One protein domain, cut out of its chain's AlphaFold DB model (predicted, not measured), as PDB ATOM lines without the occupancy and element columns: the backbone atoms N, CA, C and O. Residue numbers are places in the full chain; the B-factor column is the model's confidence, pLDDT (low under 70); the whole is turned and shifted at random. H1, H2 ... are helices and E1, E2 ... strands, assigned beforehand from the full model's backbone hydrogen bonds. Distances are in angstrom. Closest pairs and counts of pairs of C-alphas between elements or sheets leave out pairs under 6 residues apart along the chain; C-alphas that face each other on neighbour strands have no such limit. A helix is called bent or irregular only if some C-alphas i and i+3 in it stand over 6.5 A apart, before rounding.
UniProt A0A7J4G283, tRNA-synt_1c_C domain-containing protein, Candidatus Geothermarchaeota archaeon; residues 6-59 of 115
ATOM      1  N   TYR A   6     165.270 223.555 139.254       94.75
ATOM      2  CA  TYR A   6     165.406 223.818 140.680       94.75
ATOM      3  C   TYR A   6     166.872 223.704 141.081       94.75
ATOM      4  O   TYR A   6     167.613 222.869 140.554       94.75
ATOM      5  N   ILE A   7     167.260 224.530 142.044       94.50
ATOM      6  CA  ILE A   7     168.529 224.440 142.758       94.50
ATOM      7  C   ILE A   7     168.250 224.434 144.261       94.50
ATOM      8  O   ILE A   7     167.146 224.774 144.691       94.50
ATOM      9  N   ASP A   8     169.253 224.071 145.052       93.94
ATOM     10  CA  ASP A   8     169.179 224.182 146.506       93.94
ATOM     11  C   ASP A   8     169.002 225.645 146.938       93.94
ATOM     12  O   ASP A   8     169.684 226.540 146.434       93.94
ATOM     13  N   PHE A   9     168.115 225.892 147.902       92.12
ATOM     14  CA  PHE A   9     167.901 227.233 148.442       92.12
ATOM     15  C   PHE A   9     169.174 227.794 149.104       92.12
ATOM     16  O   PHE A   9     169.390 229.004 149.092       92.12
ATOM     17  N   GLU A  10     170.060 226.946 149.644       92.94
ATOM     18  CA  GLU A  10     171.322 227.394 150.253       92.94
ATOM     19  C   GLU A  10     172.317 227.982 149.234       92.94
ATOM     20  O   GLU A  10     173.274 228.676 149.620       92.94
ATOM     21  N   ASP A  11     172.102 227.705 147.944       95.81
ATOM     22  CA  ASP A  11     172.907 228.206 146.833       95.81
ATOM     23  C   ASP A  11     172.365 229.516 146.233       95.81
ATOM     24  O   ASP A  11     173.025 230.087 145.364       95.81
ATOM     25  N   GLU A  12     171.237 230.049 146.725       94.31
ATOM     26  CA  GLU A  12     170.648 231.326 146.273       94.31
ATOM     27  C   GLU A  12     171.665 232.479 146.296       94.31
ATOM     28  O   GLU A  12     171.712 233.307 145.393       94.31
ATOM     29  N   LYS A  13     172.561 232.482 147.289       94.94
ATOM     30  CA  LYS A  13     173.642 233.473 147.442       94.94
ATOM     31  C   LYS A  13     174.665 233.518 146.296       94.94
ATOM     32  O   LYS A  13     175.534 234.379 146.321       94.94
ATOM     33  N   TYR A  14     174.638 232.552 145.376       95.94
ATOM     34  CA  TYR A  14     175.491 232.507 144.182       95.94
ATOM     35  C   TYR A  14     174.726 232.874 142.903       95.94
ATOM     36  O   TYR A  14     175.225 232.646 141.799       95.94
ATOM     37  N   LEU A  15     173.487 233.349 143.045       94.62
ATOM     38  CA  LEU A  15     172.612 233.737 141.948       94.62
ATOM     39  C   LEU A  15     172.451 235.260 141.834       94.62
ATOM     40  O   LEU A  15     171.414 235.735 141.369       94.62
ATOM     41  N   GLU A  16     173.450 236.047 142.234       95.88
ATOM     42  CA  GLU A  16     173.407 237.486 141.971       95.88
ATOM     43  C   GLU A  16     173.734 237.773 140.498       95.88
ATOM     44  O   GLU A  16     174.506 237.062 139.851       95.88
ATOM     45  N   TYR A  17     173.150 238.834 139.933       97.19
ATOM     46  CA  TYR A  17     173.394 239.206 138.539       97.19
ATOM     47  C   TYR A  17     174.897 239.348 138.250       97.19
ATOM     48  O   TYR A  17     175.610 240.125 138.888       97.19
ATOM     49  N   GLY A  18     175.369 238.641 137.225       97.50
ATOM     50  CA  GLY A  18     176.766 238.628 136.808       97.50
ATOM     51  C   GLY A  18     177.622 237.552 137.476       97.50
ATOM     52  O   GLY A  18     178.730 237.313 136.969       97.50
ATOM     53  N   ASP A  19     177.119 236.876 138.517       98.00
ATOM     54  CA  ASP A  19     177.799 235.752 139.154       98.00
ATOM     55  C   ASP A  19     178.099 234.643 138.153       98.00
ATOM     56  O   ASP A  19     177.447 234.467 137.118       98.00
ATOM     57  N   LEU A  20     179.147 233.892 138.473       98.44
ATOM     58  CA  LEU A  20     179.542 232.717 137.728       98.44
ATOM     59  C   LEU A  20     179.219 231.492 138.562       98.44
ATOM     60  O   LEU A  20     179.684 231.376 139.692       98.44
ATOM     61  N   ILE A  21     178.496 230.553 137.964       98.31
ATOM     62  CA  ILE A  21     178.167 229.272 138.583       98.31
ATOM     63  C   ILE A  21     178.487 228.132 137.628       98.31
ATOM     64  O   ILE A  21     178.513 228.294 136.402       98.31
ATOM     65  N   ARG A  22     178.705 226.943 138.184       98.19
ATOM     66  CA  ARG A  22     178.720 225.708 137.413       98.19
ATOM     67  C   ARG A  22     177.570 224.822 137.847       98.19
ATOM     68  O   ARG A  22     177.551 224.354 138.979       98.19
ATOM     69  N   LEU A  23     176.693 224.501 136.908       97.19
ATOM     70  CA  LEU A  23     175.703 223.450 137.087       97.19
ATOM     71  C   LEU A  23     176.378 222.102 136.820       97.19
ATOM     72  O   LEU A  23     176.928 221.872 135.732       97.19
ATOM     73  N   ILE A  24     176.407 221.233 137.836       95.81
ATOM     74  CA  ILE A  24     177.090 219.934 137.768       95.81
ATOM     75  C   ILE A  24     176.554 219.139 136.574       95.81
ATOM     76  O   ILE A  24     175.364 219.152 136.272       95.81
ATOM     77  N   SER A  25     177.476 218.516 135.836       94.19
ATOM     78  CA  SER A  25     177.208 217.747 134.612       94.19
ATOM     79  C   SER A  25     176.539 218.502 133.448       94.19
ATOM     80  O   SER A  25     176.394 217.914 132.379       94.19
ATOM     81  N   LEU A  26     176.219 219.798 133.591       95.31
ATOM     82  CA  LEU A  26     175.577 220.603 132.546       95.31
ATOM     83  C   LEU A  26     176.515 221.632 131.910       95.31
ATOM     84  O   LEU A  26     176.633 221.650 130.689       95.31
ATOM     85  N   GLY A  27     177.182 222.479 132.704       97.81
ATOM     86  CA  GLY A  27     178.052 223.530 132.165       97.81
ATOM     87  C   GLY A  27     178.321 224.697 133.112       97.81
ATOM     88  O   GLY A  27     177.841 224.731 134.243       97.81
ATOM     89  N   ASN A  28     179.119 225.651 132.636       98.50
ATOM     90  CA  ASN A  28     179.418 226.906 133.319       98.50
ATOM     91  C   ASN A  28     178.530 228.018 132.760       98.50
ATOM     92  O   ASN A  28     178.417 228.164 131.537       98.50
ATOM     93  N   PHE A  29     177.962 228.821 133.651       98.31
ATOM     94  CA  PHE A  29     176.972 229.835 133.324       98.31
ATOM     95  C   PHE A  29     177.293 231.166 133.997       98.31
ATOM     96  O   PHE A  29     177.935 231.208 135.049       98.31
ATOM     97  N   ARG A  30     176.823 232.247 133.376       98.25
ATOM     98  CA  ARG A  30     176.683 233.556 134.004       98.25
ATOM     99  C   ARG A  30     175.227 233.764 134.392       98.25
ATOM    100  O   ARG A  30     174.337 233.475 133.596       98.25
ATOM    101  N   VAL A  31     175.002 234.276 135.588       97.81
ATOM    102  CA  VAL A  31     173.666 234.622 136.065       97.81
ATOM    103  C   VAL A  31     173.216 235.930 135.408       97.81
ATOM    104  O   VAL A  31     173.909 236.945 135.500       97.81
ATOM    105  N   GLY A  32     172.098 235.883 134.685       95.75
ATOM    106  CA  GLY A  32     171.395 237.043 134.136       95.75
ATOM    107  C   GLY A  32     170.289 237.525 135.079       95.75
ATOM    108  O   GLY A  32     170.298 237.198 136.258       95.75
ATOM    109  N   GLU A  33     169.328 238.306 134.577       90.12
ATOM    110  CA  GLU A  33     168.201 238.776 135.409       90.12
ATOM    111  C   GLU A  33     167.241 237.632 135.770       90.12
ATOM    112  O   GLU A  33     166.927 237.431 136.935       90.12
ATOM    113  N   GLU A  34     166.820 236.847 134.775       87.62
ATOM    114  CA  GLU A  34     165.899 235.707 134.950       87.62
ATOM    115  C   GLU A  34     166.390 234.447 134.215       87.62
ATOM    116  O   GLU A  34     165.642 233.501 133.979       87.62
ATOM    117  N   THR A  35     167.654 234.434 133.783       93.75
ATOM    118  CA  THR A  35     168.209 233.366 132.938       93.75
ATOM    119  C   THR A  35     169.650 233.038 133.302       93.75
ATOM    120  O   THR A  35     170.333 233.800 133.983       93.75
ATOM    121  N   LEU A  36     170.122 231.891 132.816       95.81
ATOM    122  CA  LEU A  36     171.519 231.485 132.892       95.81
ATOM    123  C   LEU A  36     172.132 231.500 131.491       95.81
ATOM    124  O   LEU A  36     171.713 230.759 130.600       95.81
ATOM    125  N   GLU A  37     173.154 232.326 131.300       96.56
ATOM    126  CA  GLU A  37     173.867 232.455 130.033       96.56
ATOM    127  C   GLU A  37     175.021 231.452 129.973       96.56
ATOM    128  O   GLU A  37     175.954 231.501 130.775       96.56
ATOM    129  N   PHE A  38     174.975 230.530 129.012       97.19
ATOM    130  CA  PHE A  38     176.019 229.521 128.844       97.19
ATOM    131  C   PHE A  38     177.366 230.141 128.450       97.19
ATOM    132  O   PHE A  38     177.448 230.942 127.520       97.19
ATOM    133  N   ILE A  39     178.442 229.700 129.107       98.12
ATOM    134  CA  ILE A  39     179.812 230.145 128.819       98.12
ATOM    135  C   ILE A  39     180.604 229.033 128.126       98.12
ATOM    136  O   ILE A  39     181.120 229.224 127.027       98.12
ATOM    137  N   ASN A  40     180.776 227.893 128.800       98.06
ATOM    138  CA  ASN A  40     181.527 226.731 128.318       98.06
ATOM    139  C   ASN A  40     181.287 225.515 129.240       98.06
ATOM    140  O   ASN A  40     180.660 225.640 130.286       98.06
ATOM    141  N   ASN A  41     181.839 224.350 128.890       97.81
ATOM    142  CA  ASN A  41     181.723 223.120 129.689       97.81
ATOM    143  C   ASN A  41     182.980 222.741 130.486       97.81
ATOM    144  O   ASN A  41     182.975 221.720 131.179       97.81
ATOM    145  N   ASP A  42     184.037 223.551 130.439       97.94
ATOM    146  CA  ASP A  42     185.346 223.230 131.007       97.94
ATOM    147  C   ASP A  42     185.319 223.236 132.548       97.94
ATOM    148  O   ASP A  42     185.141 224.265 133.204       97.94
ATOM    149  N   VAL A  43     185.489 222.053 133.140       97.75
ATOM    150  CA  VAL A  43     185.539 221.866 134.597       97.75
ATOM    151  C   VAL A  43     186.774 222.536 135.202       97.75
ATOM    152  O   VAL A  43     186.685 223.109 136.289       97.75
ATOM    153  N   SER A  44     187.923 222.458 134.529       98.06
ATOM    154  CA  SER A  44     189.186 223.020 135.015       98.06
ATOM    155  C   SER A  44     189.106 224.540 135.061       98.06
ATOM    156  O   SER A  44     189.445 225.132 136.084       98.06
ATOM    157  N   TRP A  45     188.528 225.154 134.024       98.00
ATOM    158  CA  TRP A  45     188.277 226.597 133.979       98.00
ATOM    159  C   TRP A  45     187.493 227.098 135.201       98.00
ATOM    160  O   TRP A  45     187.839 228.146 135.758       98.00
ATOM    161  N   ALA A  46     186.472 226.341 135.625       98.12
ATOM    162  CA  ALA A  46     185.653 226.666 136.789       98.12
ATOM    163  C   ALA A  46     186.407 226.478 138.110       98.12
ATOM    164  O   ALA A  46     186.386 227.365 138.966       98.12
ATOM    165  N   LYS A  47     187.130 225.359 138.252       97.69
ATOM    166  CA  LYS A  47     187.944 225.069 139.444       97.69
ATOM    167  C   LYS A  47     189.026 226.120 139.673       97.69
ATOM    168  O   LYS A  47     189.166 226.605 140.789       97.69
ATOM    169  N   GLU A  48     189.751 226.503 138.626       98.12
ATOM    170  CA  GLU A  48     190.817 227.516 138.693       98.12
ATOM    171  C   GLU A  48     190.312 228.894 139.141       98.12
ATOM    172  O   GLU A  48     191.080 229.687 139.681       98.12
ATOM    173  N   ARG A  49     189.023 229.182 138.925       97.56
ATOM    174  CA  ARG A  49     188.376 230.456 139.275       97.56
ATOM    175  C   ARG A  49     187.603 230.410 140.589       97.56
ATOM    176  O   ARG A  49     187.023 231.419 140.968       97.56
ATOM    177  N   GLY A  50     187.579 229.263 141.269       97.31
ATOM    178  CA  GLY A  50     186.803 229.093 142.498       97.31
ATOM    179  C   GLY A  50     185.295 229.246 142.289       97.31
ATOM    180  O   GLY A  50     184.597 229.662 143.208       97.31
ATOM    181  N   ILE A  51     184.801 228.944 141.086       97.75
ATOM    182  CA  ILE A  51     183.377 229.035 140.756       97.75
ATOM    183  C   ILE A  51     182.610 227.958 141.542       97.75
ATOM    184  O   ILE A  51     183.052 226.805 141.550       97.75
ATOM    185  N   PRO A  52     181.477 228.286 142.192       97.38
ATOM    186  CA  PRO A  52     180.664 227.322 142.926       97.38
ATOM    187  C   PRO A  52     180.074 226.246 142.001       97.38
ATOM    188  O   PRO A  52     179.611 226.527 140.896       97.38
ATOM    189  N   PHE A  53     180.090 224.997 142.475       97.31
ATOM    190  CA  PHE A  53     179.494 223.842 141.799       97.31
ATOM    191  C   PHE A  53     178.134 223.568 142.433       97.31
ATOM    192  O   PHE A  53     178.071 223.167 143.594       97.31
ATOM    193  N   ILE A  54     177.072 223.783 141.665       96.88
ATOM    194  CA  ILE A  54     175.679 223.730 142.098       96.88
ATOM    195  C   ILE A  54     175.025 222.478 141.504       96.88
ATOM    196  O   ILE A  54     175.172 222.192 140.312       96.88
ATOM    197  N   HIS A  55     174.342 221.706 142.352       94.94
ATOM    198  CA  HIS A  55     173.505 220.600 141.885       94.94
ATOM    199  C   HIS A  55     172.155 221.182 141.462       94.94
ATOM    200  O   HIS A  55     171.748 222.231 141.958       94.94
ATOM    201  N   TRP A  56     171.475 220.530 140.534       94.56
ATOM    202  CA  TRP A  56     170.230 221.034 139.972       94.56
ATOM    203  C   TRP A  56     169.379 219.871 139.483       94.56
ATOM    204  O   TRP A  56     169.900 218.779 139.255       94.56
ATOM    205  N   ILE A  57     168.089 220.122 139.287       93.44
ATOM    206  CA  ILE A  57     167.162 219.169 138.670       93.44
ATOM    207  C   ILE A  57     166.232 219.897 137.683       93.44
ATOM    208  O   ILE A  57     165.854 221.043 137.941       93.44
ATOM    209  N   PRO A  58     165.855 219.277 136.551       92.19
ATOM    210  CA  PRO A  58     164.928 219.868 135.585       92.19
ATOM    211  C   PRO A  58     163.488 219.837 136.107       92.19
ATOM    212  O   PRO A  58     162.998 218.769 136.478       92.19
ATOM    213  N   VAL A  59     162.787 220.975 136.073       91.81
ATOM    214  CA  VAL A  59     161.409 221.116 136.591       91.81
ATOM    215  C   VAL A  59     160.439 220.139 135.915       91.81
ATOM    216  O   VAL A  59     159.489 219.671 136.537       91.81
TER     217      VAL A  59
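This is residues 6 to 59 of the 115 residues of the protein "tRNA-synt_1c_C domain-containing protein" of Candidatus Geothermarchaeota archaeon (UniProt A0A7J4G283). A small antiparallel meander, E1, E2, E3 side by side, each strand pairing with the one before, has the short helix H2 over E2; the last stretch returns past E1 to E4, beside residues 6 to 7. Of mixed class, the 54 printed residues, with H1 E1 E2 E3 H2 E4 in order, are compact: radius of gyration of the C-alphas 10.3 A, spans 26 by 21 by 18 A.

Irregular H1, residues 9 to 14, begins at C-alpha 9 (167.901, 227.233, 148.442); C-alphas 10 and 13 are 7.1 A apart. E1 is 20 to 23, E2 27 to 31 (12.5 A), E3 36 to 40 (12.0 A), H2 43 to 48; E4, 56 to 58, ends at C-alpha 58 (164.928, 219.868, 135.585).

Within hydrogen-bond range are N 21 and O 29, 3.0 A, in hairpin E1 and E2, and N 30 and O 37, 2.8 A, in hairpin E2 and E3. H2 is on the sheet, height 9.5 A. In H2 every O i to N i+4 pair is within hydrogen-bond range; in H1 0 of 2 are, with 2 of 3 O i to N i+3 pairs within range.

The farthest C-alphas, Glu 48 and Val 59, are 30.2 A apart. The printed part has no cut or long link; no printed residue is under 70.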